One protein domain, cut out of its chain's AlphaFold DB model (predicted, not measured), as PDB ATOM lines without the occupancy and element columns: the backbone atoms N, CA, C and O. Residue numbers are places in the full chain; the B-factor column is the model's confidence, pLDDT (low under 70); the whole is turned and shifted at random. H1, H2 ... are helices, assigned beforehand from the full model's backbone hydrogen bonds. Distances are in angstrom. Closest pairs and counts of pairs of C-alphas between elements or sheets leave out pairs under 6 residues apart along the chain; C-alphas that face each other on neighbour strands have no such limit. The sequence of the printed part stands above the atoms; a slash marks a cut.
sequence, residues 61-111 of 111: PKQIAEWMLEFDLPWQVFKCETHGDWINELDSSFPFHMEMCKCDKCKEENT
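Overview. This is residues 61 to 111 of the 111 residues of an uncharacterized protein of Vibrio alginolyticus (UniProt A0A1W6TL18). This domain has little regular structure: a long looping stretch, residues 79 to 103, fills the middle, with H1 and H2 packed together at one end and the short H3 at the other. The printed part has 51 residues with three named helices, H1, H2 and H3 in that order, and no named strand. The class is all helix, though named elements hold only 19 residues. The whole is compact, with a radius of gyration of the C-alphas of 10.5 A and spans of 31 by 21 by 15 A.

Along the chain. Find C-alpha 62 at (-36.398, 16.398, -12.987); from there H1 runs 14.3 A to residue 71. H2 follows at residues 75 to 78, 5.3 A long. H3, residues 104 to 108, covers 6.5 A and ends with C-alpha 108 at (-56.903, 6.393, -11.927).

Arrangement. Look at Met 68 and Trp 75: their C-alphas, 6.5 A apart, are the closest of H1 and H2, which touch. H3 is apart from H1 and from H2. In H1 and H3 every O i to N i+4 pair is within hydrogen-bond range; H2 is too short for such a pair.

Size, cuts and confidence. The C-alphas of Asp 72 and Thr 111 are the farthest apart, 32.1 A. The printed part has no cut. The link from H1 to H2 is tight; that from H2 to H3, 25 residues, is long. In this predicted model, pLDDT is under 70 at residues 98 to 99 and 109 to 111.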
ATOM      1  N   PRO A  61     -37.837  13.049 -16.235       81.88
ATOM      2  CA  PRO A  61     -38.335  14.183 -15.470       81.88
ATOM      3  C   PRO A  61     -37.373  14.564 -14.342       81.88
ATOM      4  O   PRO A  61     -36.777  13.699 -13.703       81.88
ATOM      5  N   LYS A  62     -37.275  15.862 -14.043       79.56
ATOM      6  CA  LYS A  62     -36.398  16.398 -12.987       79.56
ATOM      7  C   LYS A  62     -36.551  15.665 -11.651       79.56
ATOM      8  O   LYS A  62     -35.551  15.315 -11.040       79.56
ATOM      9  N   GLN A  63     -37.788  15.384 -11.248       82.94
ATOM     10  CA  GLN A  63     -38.098  14.641 -10.023       82.94
ATOM     11  C   GLN A  63     -37.513  13.220 -10.036       82.94
ATOM     12  O   GLN A  63     -36.946  12.778  -9.044       82.94
ATOM     13  N   ILE A  64     -37.582  12.526 -11.177       84.06
ATOM     14  CA  ILE A  64     -36.981  11.198 -11.327       84.06
ATOM     15  C   ILE A  64     -35.459  11.288 -11.264       84.06
ATOM     16  O   ILE A  64     -34.832  10.481 -10.592       84.06
ATOM     17  N   ALA A  65     -34.855  12.281 -11.920       80.81
ATOM     18  CA  ALA A  65     -33.410  12.484 -11.857       80.81
ATOM     19  C   ALA A  65     -32.934  12.780 -10.422       80.81
ATOM     20  O   ALA A  65     -31.890  12.283 -10.006       80.81
ATOM     21  N   GLU A  66     -33.708  13.548  -9.651       81.75
ATOM     22  CA  GLU A  66     -33.451  13.787  -8.227       81.75
ATOM     23  C   GLU A  66     -33.515  12.484  -7.418       81.75
ATOM     24  O   GLU A  66     -32.584  12.192  -6.669       81.75
ATOM     25  N   TRP A  67     -34.528  11.644  -7.636       85.75
ATOM     26  CA  TRP A  67     -34.628  10.340  -6.974       85.75
ATOM     27  C   TRP A  67     -33.542   9.346  -7.395       85.75
ATOM     28  O   TRP A  67     -33.016   8.621  -6.556       85.75
ATOM     29  N   MET A  68     -33.139   9.335  -8.667       83.12
ATOM     30  CA  MET A  68     -31.998   8.536  -9.124       83.12
ATOM     31  C   MET A  68     -30.725   8.895  -8.354       83.12
ATOM     32  O   MET A  68     -29.926   8.016  -8.044       83.12
ATOM     33  N   LEU A  69     -30.536  10.178  -8.026       79.88
ATOM     34  CA  LEU A  69     -29.396  10.644  -7.238       79.88
ATOM     35  C   LEU A  69     -29.542  10.337  -5.744       79.88
ATOM     36  O   LEU A  69     -28.546   9.981  -5.116       79.88
ATOM     37  N   GLU A  70     -30.744  10.498  -5.186       84.88
ATOM     38  CA  GLU A  70     -31.036  10.271  -3.765       84.88
ATOM     39  C   GLU A  70     -30.892   8.797  -3.381       84.88
ATOM     40  O   GLU A  70     -30.264   8.472  -2.374       84.88
ATOM     41  N   PHE A  71     -31.435   7.910  -4.211       82.19
ATOM     42  CA  PHE A  71     -31.469   6.477  -3.939       82.19
ATOM     43  C   PHE A  71     -30.357   5.694  -4.648       82.19
ATOM     44  O   PHE A  71     -30.222   4.499  -4.408       82.19
ATOM     45  N   ASP A  72     -29.558   6.356  -5.496       80.19
ATOM     46  CA  ASP A  72     -28.489   5.757  -6.314       80.19
ATOM     47  C   ASP A  72     -28.998   4.588  -7.191       80.19
ATOM     48  O   ASP A  72     -28.343   3.562  -7.365       80.19
ATOM     49  N   LEU A  73     -30.206   4.748  -7.745       81.12
ATOM     50  CA  LEU A  73     -30.899   3.749  -8.568       81.12
ATOM     51  C   LEU A  73     -31.043   4.216 -10.025       81.12
ATOM     52  O   LEU A  73     -31.167   5.414 -10.290       81.12
ATOM     53  N   PRO A  74     -31.049   3.286 -10.999       80.94
ATOM     54  CA  PRO A  74     -31.160   3.636 -12.410       80.94
ATOM     55  C   PRO A  74     -32.601   4.015 -12.796       80.94
ATOM     56  O   PRO A  74     -33.564   3.616 -12.143       80.94
ATOM     57  N   TRP A  75     -32.766   4.763 -13.894       78.44
ATOM     58  CA  TRP A  75     -34.063   5.314 -14.326       78.44
ATOM     59  C   TRP A  75     -35.141   4.245 -14.559       78.44
ATOM     60  O   TRP A  75     -36.324   4.526 -14.386       78.44
ATOM     61  N   GLN A  76     -34.744   3.023 -14.936       82.50
ATOM     62  CA  GLN A  76     -35.642   1.896 -15.203       82.50
ATOM     63  C   GLN A  76     -36.523   1.578 -13.993       82.50
ATOM     64  O   GLN A  76     -37.689   1.237 -14.157       82.50
ATOM     65  N   VAL A  77     -35.977   1.747 -12.786       83.06
ATOM     66  CA  VAL A  77     -36.672   1.510 -11.514       83.06
ATOM     67  C   VAL A  77     -37.820   2.506 -11.313       83.06
ATOM     68  O   VAL A  77     -38.798   2.215 -10.638       83.06
ATOM     69  N   PHE A  78     -37.748   3.673 -11.948       85.56
ATOM     70  CA  PHE A  78     -38.759   4.721 -11.835       85.56
ATOM     71  C   PHE A  78     -39.812   4.675 -12.950       85.56
ATOM     72  O   PHE A  78     -40.612   5.606 -13.089       85.56
ATOM     73  N   LYS A  79     -39.828   3.609 -13.759       84.56
ATOM     74  CA  LYS A  79     -40.863   3.366 -14.767       84.56
ATOM     75  C   LYS A  79     -41.890   2.384 -14.227       84.56
ATOM     76  O   LYS A  79     -41.549   1.341 -13.684       84.56
ATOM     77  N   CYS A  80     -43.160   2.710 -14.418       83.94
ATOM     78  CA  CYS A  80     -44.248   1.789 -14.150       83.94
ATOM     79  C   CYS A  80     -44.159   0.594 -15.109       83.94
ATOM     80  O   CYS A  80     -44.137   0.784 -16.326       83.94
ATOM     81  N   GLU A  81     -44.148  -0.625 -14.570       79.44
ATOM     82  CA  GLU A  81     -44.073  -1.857 -15.366       79.44
ATOM     83  C   GLU A  81     -45.314  -2.062 -16.246       79.44
ATOM     84  O   GLU A  81     -45.207  -2.541 -17.371       79.44
ATOM     85  N   THR A  82     -46.490  -1.658 -15.753       81.31
ATOM     86  CA  THR A  82     -47.773  -1.864 -16.439       81.31
ATOM     87  C   THR A  82     -48.005  -0.850 -17.552       81.31
ATOM     88  O   THR A  82     -48.374  -1.213 -18.668       81.31
ATOM     89  N   HIS A  83     -47.807   0.437 -17.259       82.06
ATOM     90  CA  HIS A  83     -48.173   1.524 -18.173       82.06
ATOM     91  C   HIS A  83     -46.985   2.102 -18.936       82.06
ATOM     92  O   HIS A  83     -47.182   2.846 -19.894       82.06
ATOM     93  N   GLY A  84     -45.758   1.791 -18.512       76.88
ATOM     94  CA  GLY A  84     -44.551   2.358 -19.099       76.88
ATOM     95  C   GLY A  84     -44.430   3.868 -18.889       76.88
ATOM     96  O   GLY A  84     -43.646   4.497 -19.587       76.88
ATOM     97  N   ASP A  85     -45.177   4.465 -17.959       84.25
ATOM     98  CA  ASP A  85     -45.077   5.882 -17.589       84.25
ATOM     99  C   ASP A  85     -44.133   6.088 -16.400       84.25
ATOM    100  O   ASP A  85     -43.728   5.136 -15.732       84.25
ATOM    101  N   TRP A  86     -43.744   7.338 -16.147       87.25
ATOM    102  CA  TRP A  86     -42.936   7.680 -14.979       87.25
ATOM    103  C   TRP A  86     -43.758   7.548 -13.696       87.25
ATOM    104  O   TRP A  86     -44.903   8.002 -13.620       87.25
ATOM    105  N   ILE A  87     -43.165   6.927 -12.681       89.12
ATOM    106  CA  ILE A  87     -43.706   6.911 -11.324       89.12
ATOM    107  C   ILE A  87     -43.658   8.342 -10.791       89.12
ATOM    108  O   ILE A  87     -42.641   9.018 -10.915       89.12
ATOM    109  N   ASN A  88     -44.750   8.820 -10.205       86.69
ATOM    110  CA  ASN A  88     -44.816  10.179  -9.658       86.69
ATOM    111  C   ASN A  88     -44.978  10.206  -8.134       86.69
ATOM    112  O   ASN A  88     -44.888  11.270  -7.524       86.69
ATOM    113  N   GLU A  89     -45.179   9.041  -7.522       85.62
ATOM    114  CA  GLU A  89     -45.295   8.863  -6.083       85.62
ATOM    115  C   GLU A  89     -44.547   7.596  -5.672       85.62
ATOM    116  O   GLU A  89     -44.864   6.494  -6.130       85.62
ATOM    117  N   LEU A  90     -43.528   7.785  -4.833       84.12
ATOM    118  CA  LEU A  90     -42.795   6.703  -4.190       84.12
ATOM    119  C   LEU A  90     -43.509   6.314  -2.899       84.12
ATOM    120  O   LEU A  90     -43.974   7.179  -2.155       84.12
ATOM    121  N   ASP A  91     -43.561   5.017  -2.623       81.75
ATOM    122  CA  ASP A  91     -44.038   4.538  -1.333       81.75
ATOM    123  C   ASP A  91     -43.035   4.870  -0.219       81.75
ATOM    124  O   ASP A  91     -41.826   4.934  -0.431       81.75
ATOM    125  N   SER A  92     -43.545   4.998   1.002       81.06
ATOM    126  CA  SER A  92     -42.763   5.133   2.234       81.06
ATOM    127  C   SER A  92     -41.740   4.010   2.448       81.06
ATOM    128  O   SER A  92     -40.752   4.198   3.157       81.06
ATOM    129  N   SER A  93     -41.970   2.852   1.827       80.00
ATOM    130  CA  SER A  93     -41.094   1.686   1.889       80.00
ATOM    131  C   SER A  93     -40.030   1.661   0.785       80.00
ATOM    132  O   SER A  93     -39.202   0.745   0.754       80.00
ATOM    133  N   PHE A  94     -40.035   2.629  -0.134       79.38
ATOM    134  CA  PHE A  94     -39.009   2.761  -1.163       79.38
ATOM    135  C   PHE A  94     -37.649   3.090  -0.516       79.38
ATOM    136  O   PHE A  94     -37.606   3.897   0.415       79.38
ATOM    137  N   PRO A  95     -36.524   2.497  -0.965       77.81
ATOM    138  CA  PRO A  95     -36.342   1.626  -2.136       77.81
ATOM    139  C   PRO A  95     -36.501   0.116  -1.873       77.81
ATOM    140  O   PRO A  95     -36.220  -0.691  -2.755       77.81
ATOM    141  N   PHE A  96     -36.913  -0.297  -0.672       76.38
ATOM    142  CA  PHE A  96     -36.960  -1.713  -0.284       76.38
ATOM    143  C   PHE A  96     -38.199  -2.447  -0.816       76.38
ATOM    144  O   PHE A  96     -38.118  -3.639  -1.117       76.38
ATOM    145  N   HIS A  97     -39.324  -1.741  -0.961       73.81
ATOM    146  CA  HIS A  97     -40.552  -2.254  -1.570       73.81
ATOM    147  C   HIS A  97     -41.105  -1.262  -2.599       73.81
ATOM    148  O   HIS A  97     -41.082  -0.051  -2.384       73.81
ATOM    149  N   MET A  98     -41.607  -1.787  -3.720       69.69
ATOM    150  CA  MET A  98     -42.075  -0.991  -4.867       69.69
ATOM    151  C   MET A  98     -43.550  -1.218  -5.222       69.69
ATOM    152  O   MET A  98     -44.068  -0.577  -6.129       69.69
ATOM    153  N   GLU A  99     -44.247  -2.087  -4.486       69.12
ATOM    154  CA  GLU A  99     -45.624  -2.525  -4.774       69.12
ATOM    155  C   GLU A  99     -46.648  -1.376  -4.785       69.12
ATOM    156  O   GLU A  99     -47.695  -1.477  -5.422       69.12
ATOM    157  N   MET A 100     -46.342  -0.272  -4.096       73.62
ATOM    158  CA  MET A 100     -47.209   0.904  -3.977       73.62
ATOM    159  C   MET A 100     -46.681   2.132  -4.729       73.62
ATOM    160  O   MET A 100     -47.294   3.196  -4.656       73.62
ATOM    161  N   CYS A 101     -45.578   2.009  -5.472       80.12
ATOM    162  CA  CYS A 101     -45.096   3.096  -6.320       80.12
ATOM    163  C   CYS A 101     -45.999   3.209  -7.556       80.12
ATOM    164  O   CYS A 101     -46.100   2.270  -8.347       80.12
ATOM    165  N   LYS A 102     -46.684   4.343  -7.726       82.50
ATOM    166  CA  LYS A 102     -47.721   4.499  -8.761       82.50
ATOM    167  C   LYS A 102     -47.367   5.599  -9.759       82.50
ATOM    168  O   LYS A 102     -46.812   6.637  -9.408       82.50
ATOM    169  N   CYS A 103     -47.722   5.361 -11.021       87.25
ATOM    170  CA  CYS A 103     -47.867   6.416 -12.025       87.25
ATOM    171  C   CYS A 103     -49.310   6.951 -12.020       87.25
ATOM    172  O   CYS A 103     -50.190   6.336 -11.414       87.25
ATOM    173  N   ASP A 104     -49.573   8.055 -12.721       84.38
ATOM    174  CA  ASP A 104     -50.917   8.654 -12.800       84.38
ATOM    175  C   ASP A 104     -51.999   7.657 -13.236       84.38
ATOM    176  O   ASP A 104     -53.040   7.549 -12.589       84.38
ATOM    177  N   LYS A 105     -51.716   6.823 -14.243       82.25
ATOM    178  CA  LYS A 105     -52.669   5.812 -14.732       82.25
ATOM    179  C   LYS A 105     -52.985   4.732 -13.692       82.25
ATOM    180  O   LYS A 105     -54.136   4.340 -13.538       82.25
ATOM    181  N   CYS A 106     -51.995   4.303 -12.904       83.00
ATOM    182  CA  CYS A 106     -52.216   3.371 -11.790       83.00
ATOM    183  C   CYS A 106     -53.082   3.970 -10.671       83.00
ATOM    184  O   CYS A 106     -53.695   3.223  -9.903       83.00
ATOM    185  N   LYS A 107     -53.087   5.299 -10.513       79.19
ATOM    186  CA  LYS A 107     -53.940   5.979  -9.528       79.19
ATOM    187  C   LYS A 107     -55.382   6.037 -10.018       79.19
ATOM    188  O   LYS A 107     -56.286   5.728  -9.247       79.19
ATOM    189  N   GLU A 108     -55.579   6.347 -11.296       77.94
ATOM    190  CA  GLU A 108     -56.903   6.393 -11.927       77.94
ATOM    191  C   GLU A 108     -57.597   5.020 -11.935       77.94
ATOM    192  O   GLU A 108     -58.783   4.942 -11.643       77.94
ATOM    193  N   GLU A 109     -56.865   3.927 -12.172       67.38
ATOM    194  CA  GLU A 109     -57.426   2.560 -12.184       67.38
ATOM    195  C   GLU A 109     -57.793   2.009 -10.790       67.38
ATOM    196  O   GLU A 109     -58.498   1.005 -10.690       67.38
ATOM    197  N   ASN A 110     -57.324   2.643  -9.710       56.84
ATOM    198  CA  ASN A 110     -57.629   2.257  -8.325       56.84
ATOM    199  C   ASN A 110     -58.736   3.119  -7.678       56.84
ATOM    200  O   ASN A 110     -58.907   3.048  -6.457       56.84
ATOM    201  N   THR A 111     -59.446   3.939  -8.464       49.09
ATOM    202  CA  THR A 111     -60.555   4.804  -8.009       49.09
ATOM    203  C   THR A 111     -61.901   4.253  -8.467       49.09
ATOM    204  O   THR A 111     -62.852   4.284  -7.653       49.09
TER     205      THR A 111